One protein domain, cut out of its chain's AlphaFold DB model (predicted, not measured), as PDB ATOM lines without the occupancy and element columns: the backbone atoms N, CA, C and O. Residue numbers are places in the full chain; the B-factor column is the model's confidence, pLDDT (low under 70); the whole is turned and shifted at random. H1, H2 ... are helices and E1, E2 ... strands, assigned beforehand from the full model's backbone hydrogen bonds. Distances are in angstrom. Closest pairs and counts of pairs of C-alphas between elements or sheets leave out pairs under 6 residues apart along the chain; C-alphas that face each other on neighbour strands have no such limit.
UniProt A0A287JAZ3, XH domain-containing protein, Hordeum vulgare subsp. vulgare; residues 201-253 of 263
ATOM      1  N   LYS A 201     317.410 218.723 280.860       86.44
ATOM      2  CA  LYS A 201     317.869 218.125 279.594       86.44
ATOM      3  C   LYS A 201     317.439 216.670 279.428       86.44
ATOM      4  O   LYS A 201     317.218 216.222 278.310       86.44
ATOM      5  N   ALA A 202     317.299 215.929 280.528       85.81
ATOM      6  CA  ALA A 202     316.837 214.546 280.464       85.81
ATOM      7  C   ALA A 202     315.386 214.461 279.959       85.81
ATOM      8  O   ALA A 202     315.056 213.574 279.176       85.81
ATOM      9  N   PHE A 203     314.538 215.412 280.361       86.94
ATOM     10  CA  PHE A 203     313.150 215.502 279.904       86.94
ATOM     11  C   PHE A 203     313.075 215.976 278.454       86.94
ATOM     12  O   PHE A 203     312.274 215.453 277.690       86.94
ATOM     13  N   GLU A 204     313.929 216.919 278.051       86.19
ATOM     14  CA  GLU A 204     314.024 217.367 276.656       86.19
ATOM     15  C   GLU A 204     314.410 216.222 275.715       86.19
ATOM     16  O   GLU A 204     313.729 216.011 274.713       86.19
ATOM     17  N   ILE A 205     315.442 215.445 276.064       86.00
ATOM     18  CA  ILE A 205     315.896 214.294 275.271       86.00
ATOM     19  C   ILE A 205     314.796 213.228 275.193       86.00
ATOM     20  O   ILE A 205     314.423 212.807 274.102       86.00
ATOM     21  N   ALA A 206     314.214 212.841 276.333       83.56
ATOM     22  CA  ALA A 206     313.171 211.815 276.370       83.56
ATOM     23  C   ALA A 206     311.902 212.231 275.602       83.56
ATOM     24  O   ALA A 206     311.276 211.409 274.928       83.56
ATOM     25  N   CYS A 207     311.512 213.506 275.681       82.31
ATOM     26  CA  CYS A 207     310.397 214.034 274.903       82.31
ATOM     27  C   CYS A 207     310.738 214.113 273.412       82.31
ATOM     28  O   CYS A 207     309.867 213.810 272.603       82.31
ATOM     29  N   ALA A 208     311.971 214.462 273.033       82.94
ATOM     30  CA  ALA A 208     312.394 214.489 271.632       82.94
ATOM     31  C   ALA A 208     312.378 213.093 270.987       82.94
ATOM     32  O   ALA A 208     312.038 212.962 269.815       82.94
ATOM     33  N   GLU A 209     312.688 212.045 271.754       82.12
ATOM     34  CA  GLU A 209     312.612 210.658 271.279       82.12
ATOM     35  C   GLU A 209     311.169 210.149 271.136       82.12
ATOM     36  O   GLU A 209     310.863 209.392 270.212       82.12
ATOM     37  N   LYS A 210     310.264 210.547 272.043       75.38
ATOM     38  CA  LYS A 210     308.889 210.017 272.093       75.38
ATOM     39  C   LYS A 210     307.849 210.850 271.342       75.38
ATOM     40  O   LYS A 210     306.855 210.293 270.877       75.38
ATOM     41  N   ILE A 211     308.036 212.163 271.233       72.06
ATOM     42  CA  ILE A 211     307.042 213.098 270.692       72.06
ATOM     43  C   ILE A 211     307.485 213.539 269.295       72.06
ATOM     44  O   ILE A 211     308.487 214.223 269.133       72.06
ATOM     45  N   ARG A 212     306.709 213.175 268.265       65.50
ATOM     46  CA  ARG A 212     306.999 213.502 266.850       65.50
ATOM     47  C   ARG A 212     306.558 214.911 266.418       65.50
ATOM     48  O   ARG A 212     306.632 215.235 265.237       65.50
ATOM     49  N   THR A 213     306.033 215.728 267.330       64.31
ATOM     50  CA  THR A 213     305.395 217.019 267.022       64.31
ATOM     51  C   THR A 213     306.256 218.203 267.461       64.31
ATOM     52  O   THR A 213     307.123 218.073 268.313       64.31
ATOM     53  N   THR A 214     305.996 219.398 266.927       61.72
ATOM     54  CA  THR A 214     306.732 220.647 267.220       61.72
ATOM     55  C   THR A 214     306.581 221.177 268.657       61.72
ATOM     56  O   THR A 214     307.210 222.173 268.999       61.72
ATOM     57  N   LYS A 215     305.797 220.515 269.521       72.94
ATOM     58  CA  LYS A 215     305.539 220.922 270.919       72.94
ATOM     59  C   LYS A 215     306.421 220.206 271.955       72.94
ATOM     60  O   LYS A 215     306.085 220.185 273.138       72.94
ATOM     61  N   VAL A 216     307.545 219.612 271.538       74.56
ATOM     62  CA  VAL A 216     308.462 218.870 272.430       74.56
ATOM     63  C   VAL A 216     308.895 219.701 273.640       74.56
ATOM     64  O   VAL A 216     308.901 219.185 274.755       74.56
ATOM     65  N   ALA A 217     309.211 220.984 273.434       79.25
ATOM     66  CA  ALA A 217     309.678 221.879 274.494       79.25
ATOM     67  C   ALA A 217     308.600 222.165 275.555       79.25
ATOM     68  O   ALA A 217     308.881 222.179 276.753       79.25
ATOM     69  N   ASP A 218     307.344 222.340 275.135       82.50
ATOM     70  CA  ASP A 218     306.233 222.566 276.063       82.50
ATOM     71  C   ASP A 218     305.931 221.304 276.877       82.50
ATOM     72  O   ASP A 218     305.647 221.378 278.075       82.50
ATOM     73  N   ALA A 219     306.008 220.133 276.238       82.25
ATOM     74  CA  ALA A 219     305.797 218.849 276.894       82.25
ATOM     75  C   ALA A 219     306.916 218.524 277.897       82.25
ATOM     76  O   ALA A 219     306.622 218.129 279.028       82.25
ATOM     77  N   SER A 220     308.182 218.741 277.523       85.12
ATOM     78  CA  SER A 220     309.325 218.516 278.415       85.12
ATOM     79  C   SER A 220     309.287 219.454 279.619       85.12
ATOM     80  O   SER A 220     309.475 218.999 280.747       85.12
ATOM     81  N   SER A 221     308.959 220.733 279.405       86.44
ATOM     82  CA  SER A 221     308.844 221.731 280.470       86.44
ATOM     83  C   SER A 221     307.707 221.402 281.442       86.44
ATOM     84  O   SER A 221     307.922 221.353 282.655       86.44
ATOM     85  N   LYS A 222     306.512 221.055 280.935       87.31
ATOM     86  CA  LYS A 222     305.380 220.625 281.779       87.31
ATOM     87  C   LYS A 222     305.718 219.390 282.613       87.31
ATOM     88  O   LYS A 222     305.418 219.357 283.809       87.31
ATOM     89  N   LEU A 223     306.343 218.383 282.000       85.62
ATOM     90  CA  LEU A 223     306.711 217.144 282.680       85.62
ATOM     91  C   LEU A 223     307.795 217.397 283.738       85.62
ATOM     92  O   LEU A 223     307.666 216.926 284.868       85.62
ATOM     93  N   TYR A 224     308.803 218.207 283.407       89.31
ATOM     94  CA  TYR A 224     309.829 218.653 284.345       89.31
ATOM     95  C   TYR A 224     309.212 219.355 285.561       89.31
ATOM     96  O   TYR A 224     309.463 218.940 286.692       89.31
ATOM     97  N   SER A 225     308.363 220.367 285.355       88.06
ATOM     98  CA  SER A 225     307.737 221.118 286.451       88.06
ATOM     99  C   SER A 225     306.863 220.235 287.341       88.06
ATOM    100  O   SER A 225     306.881 220.387 288.564       88.06
ATOM    101  N   LEU A 226     306.123 219.289 286.756       88.31
ATOM    102  CA  LEU A 226     305.299 218.348 287.512       88.31
ATOM    103  C   LEU A 226     306.149 217.460 288.426       88.31
ATOM    104  O   LEU A 226     305.857 217.333 289.616       88.31
ATOM    105  N   TRP A 227     307.187 216.835 287.870       87.81
ATOM    106  CA  TRP A 227     308.066 215.956 288.634       87.81
ATOM    107  C   TRP A 227     308.865 216.734 289.673       87.81
ATOM    108  O   TRP A 227     308.985 216.269 290.801       87.81
ATOM    109  N   GLN A 228     309.328 217.939 289.334       89.06
ATOM    110  CA  GLN A 228     310.030 218.817 290.263       89.06
ATOM    111  C   GLN A 228     309.134 219.171 291.456       89.06
ATOM    112  O   GLN A 228     309.568 219.062 292.595       89.06
ATOM    113  N   LYS A 229     307.858 219.499 291.216       88.62
ATOM    114  CA  LYS A 229     306.888 219.758 292.289       88.62
ATOM    115  C   LYS A 229     306.678 218.538 293.191       88.62
ATOM    116  O   LYS A 229     306.608 218.697 294.401       88.62
ATOM    117  N   ARG A 230     306.596 217.335 292.613       84.69
ATOM    118  CA  ARG A 230     306.403 216.083 293.362       84.69
ATOM    119  C   ARG A 230     307.597 215.730 294.242       84.69
ATOM    120  O   ARG A 230     307.408 215.434 295.406       84.69
ATOM    121  N   ILE A 231     308.821 215.796 293.721       83.62
ATOM    122  CA  ILE A 231     310.011 215.436 294.511       83.62
ATOM    123  C   ILE A 231     310.372 216.478 295.576       83.62
ATOM    124  O   ILE A 231     311.114 216.169 296.503       83.62
ATOM    125  N   THR A 232     309.914 217.722 295.411       84.00
ATOM    126  CA  THR A 232     310.087 218.785 296.410       84.00
ATOM    127  C   THR A 232     309.014 218.713 297.503       84.00
ATOM    128  O   THR A 232     309.206 219.264 298.583       84.00
ATOM    129  N   ASP A 233     307.908 218.014 297.256       82.38
ATOM    130  CA  ASP A 233     306.869 217.773 298.249       82.38
ATOM    131  C   ASP A 233     307.294 216.650 299.208       82.38
ATOM    132  O   ASP A 233     307.403 215.486 298.832       82.38
ATOM    133  N   VAL A 234     307.518 217.008 300.474       78.12
ATOM    134  CA  VAL A 234     307.941 216.078 301.537       78.12
ATOM    135  C   VAL A 234     306.874 215.013 301.828       78.12
ATOM    136  O   VAL A 234     307.196 213.934 302.318       78.12
ATOM    137  N   SER A 235     305.603 215.294 301.520       78.81
ATOM    138  CA  SER A 235     304.495 214.349 301.693       78.81
ATOM    139  C   SER A 235     304.341 213.372 300.524       78.81
ATOM    140  O   SER A 235     303.572 212.411 300.610       78.81
ATOM    141  N   TRP A 236     305.068 213.593 299.428       79.62
ATOM    142  CA  TRP A 236     304.964 212.759 298.245       79.62
ATOM    143  C   TRP A 236     305.752 211.458 298.413       79.62
ATOM    144  O   TRP A 236     306.979 211.450 298.508       79.62
ATOM    145  N   ASN A 237     305.033 210.333 298.397       71.75
ATOM    146  CA  ASN A 237     305.616 208.998 298.396       71.75
ATOM    147  C   ASN A 237     305.363 208.316 297.035       71.75
ATOM    148  O   ASN A 237     304.207 208.049 296.700       71.75
ATOM    149  N   PRO A 238     306.403 208.022 296.229       68.19
ATOM    150  CA  PRO A 238     306.241 207.340 294.940       68.19
ATOM    151  C   PRO A 238     305.822 205.870 295.060       68.19
ATOM    152  O   PRO A 238     305.480 205.245 294.051       68.19
ATOM    153  N   PHE A 239     305.878 205.316 296.269       67.44
ATOM    154  CA  PHE A 239     305.573 203.929 296.556       67.44
ATOM    155  C   PHE A 239     304.241 203.831 297.293       67.44
ATOM    156  O   PHE A 239     304.114 204.298 298.425       67.44
ATOM    157  N   ASN A 240     303.257 203.184 296.670       61.19
ATOM    158  CA  ASN A 240     302.013 202.845 297.349       61.19
ATOM    159  C   ASN A 240     302.088 201.396 297.825       61.19
ATOM    160  O   ASN A 240     302.333 200.481 297.036       61.19
ATOM    161  N   THR A 241     301.856 201.184 299.117       56.03
ATOM    162  CA  THR A 241     301.705 199.844 299.680       56.03
ATOM    163  C   THR A 241     300.298 199.355 299.368       56.03
ATOM    164  O   THR A 241     299.329 199.862 299.933       56.03
ATOM    165  N   ILE A 242     300.170 198.379 298.472       58.66
ATOM    166  CA  ILE A 242     298.914 197.647 298.311       58.66
ATOM    167  C   ILE A 242     298.981 196.391 299.174       58.66
ATOM    168  O   ILE A 242     300.006 195.714 299.246       58.66
ATOM    169  N   THR A 243     297.892 196.092 299.876       49.97
ATOM    170  CA  THR A 243     297.782 194.835 300.618       49.97
ATOM    171  C   THR A 243     297.031 193.861 299.730       49.97
ATOM    172  O   THR A 243     295.829 194.017 299.523       49.97
ATOM    173  N   VAL A 244     297.749 192.889 299.172       54.31
ATOM    174  CA  VAL A 244     297.158 191.782 298.416       54.31
ATOM    175  C   VAL A 244     297.255 190.559 299.318       54.31
ATOM    176  O   VAL A 244     298.348 190.163 299.712       54.31
ATOM    177  N   GLU A 245     296.102 190.013 299.711       58.03
ATOM    178  CA  GLU A 245     296.017 188.735 300.436       58.03
ATOM    179  C   GLU A 245     296.821 188.686 301.758       58.03
ATOM    180  O   GLU A 245     297.466 187.698 302.091       58.03
ATOM    181  N   GLY A 246     296.810 189.783 302.527       62.00
ATOM    182  CA  GLY A 246     297.481 189.863 303.835       62.00
ATOM    183  C   GLY A 246     298.988 190.138 303.785       62.00
ATOM    184  O   GLY A 246     299.590 190.338 304.836       62.00
ATOM    185  N   ASN A 247     299.585 190.234 302.592       44.03
ATOM    186  CA  ASN A 247     300.973 190.653 302.405       44.03
ATOM    187  C   ASN A 247     301.044 192.091 301.872       44.03
ATOM    188  O   ASN A 247     300.384 192.458 300.896       44.03
ATOM    189  N   HIS A 248     301.859 192.926 302.520       51.69
ATOM    190  CA  HIS A 248     302.157 194.277 302.053       51.69
ATOM    191  C   HIS A 248     303.118 194.204 300.865       51.69
ATOM    192  O   HIS A 248     304.292 193.875 301.030       51.69
ATOM    193  N   GLN A 249     302.627 194.518 299.668       59.03
ATOM    194  CA  GLN A 249     303.449 194.618 298.470       59.03
ATOM    195  C   GLN A 249     303.619 196.092 298.098       59.03
ATOM    196  O   GLN A 249     302.657 196.857 298.020       59.03
ATOM    197  N   VAL A 250     304.868 196.509 297.901       51.75
ATOM    198  CA  VAL A 250     305.192 197.872 297.476       51.75
ATOM    199  C   VAL A 250     305.021 197.951 295.961       51.75
ATOM    200  O   VAL A 250     305.784 197.332 295.221       51.75
ATOM    201  N   CYS A 251     304.026 198.701 295.487       53.09
ATOM    202  CA  CYS A 251     303.821 198.942 294.063       53.09
ATOM    203  C   CYS A 251     304.439 200.275 293.642       53.09
ATOM    204  O   CYS A 251     304.168 201.329 294.225       53.09
ATOM    205  N   GLN A 252     305.262 200.224 292.596       53.69
ATOM    206  CA  GLN A 252     305.850 201.394 291.959       53.69
ATOM    207  C   GLN A 252     304.838 201.984 290.967       53.69
ATOM    208  O   GLN A 252     304.332 201.280 290.096       53.69
ATOM    209  N   LEU A 253     304.515 203.271 291.101       53.59
ATOM    210  CA  LEU A 253     303.611 203.957 290.174       53.59
ATOM    211  C   LEU A 253     304.278 204.146 288.798       53.59
ATOM    212  O   LEU A 253     305.176 204.974 288.640       53.59
TER     213      LEU A 253
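This is residues 201 to 253 of the 263 residues of the protein "XH domain-containing protein" of Hordeum vulgare subsp. vulgare (UniProt A0A287JAZ3). An extended arrangement of two separate parts: at one end the short helix H1 packs at a steep angle on the first half of the longer helix H2, and at the other end lies a two-stranded hairpin, E1 and E2. Between them residues 231 to 236 stand free, of which 231 and 232 belong to H2. The printed part has 53 residues with two named helices and then two named strands, in the order H1, H2, E1, E2; the sheet order is E1 - E2, antiparallel, and the class is mixed, helices and strands. It is extended, with a radius of gyration of the C-alphas of 15.8 A, and spans 49 by 24 by 13 A, only just flat.

H1, residues 201 to 210, and H2, residues 216 to 232, touch, the closest C-alphas being those of Phe 203 and Ser 220, 5.1 A apart. Their lines stand at a steep tilt of 51 degrees, and they run opposite ways. In both helices every O i to N i+4 pair is within hydrogen-bond range. E1, residues 239 to 244, and E2, residues 247 to 252, form an antiparallel hairpin, with 144 degrees between their directions. N 242 and O 249, 3.0 A apart, and N 249 and O 242, 2.9 A, are within hydrogen-bond range. H1 is apart from both strands, and H2 is apart from E2.

H1 begins at C-alpha 201 (317.869, 218.125, 279.594) and is 14.2 A long. H2 is 24.0 A long, ending at C-alpha 232 (310.087, 218.785, 296.410). E1 measures 14.9 A and E2 15.8 A, the latter ending at C-alpha 252 (305.850, 201.394, 291.959).

The C-alphas farthest apart, those of Thr 214 and Gly 246, are 48.7 A apart. The printed part has no cut. The links H1 to H2 and E1 to E2 are tight, and H2 to E1 is short. The model's mean pLDDT over the printed part is 73.9; residues 212 to 214 and 238 to 253 are under 70.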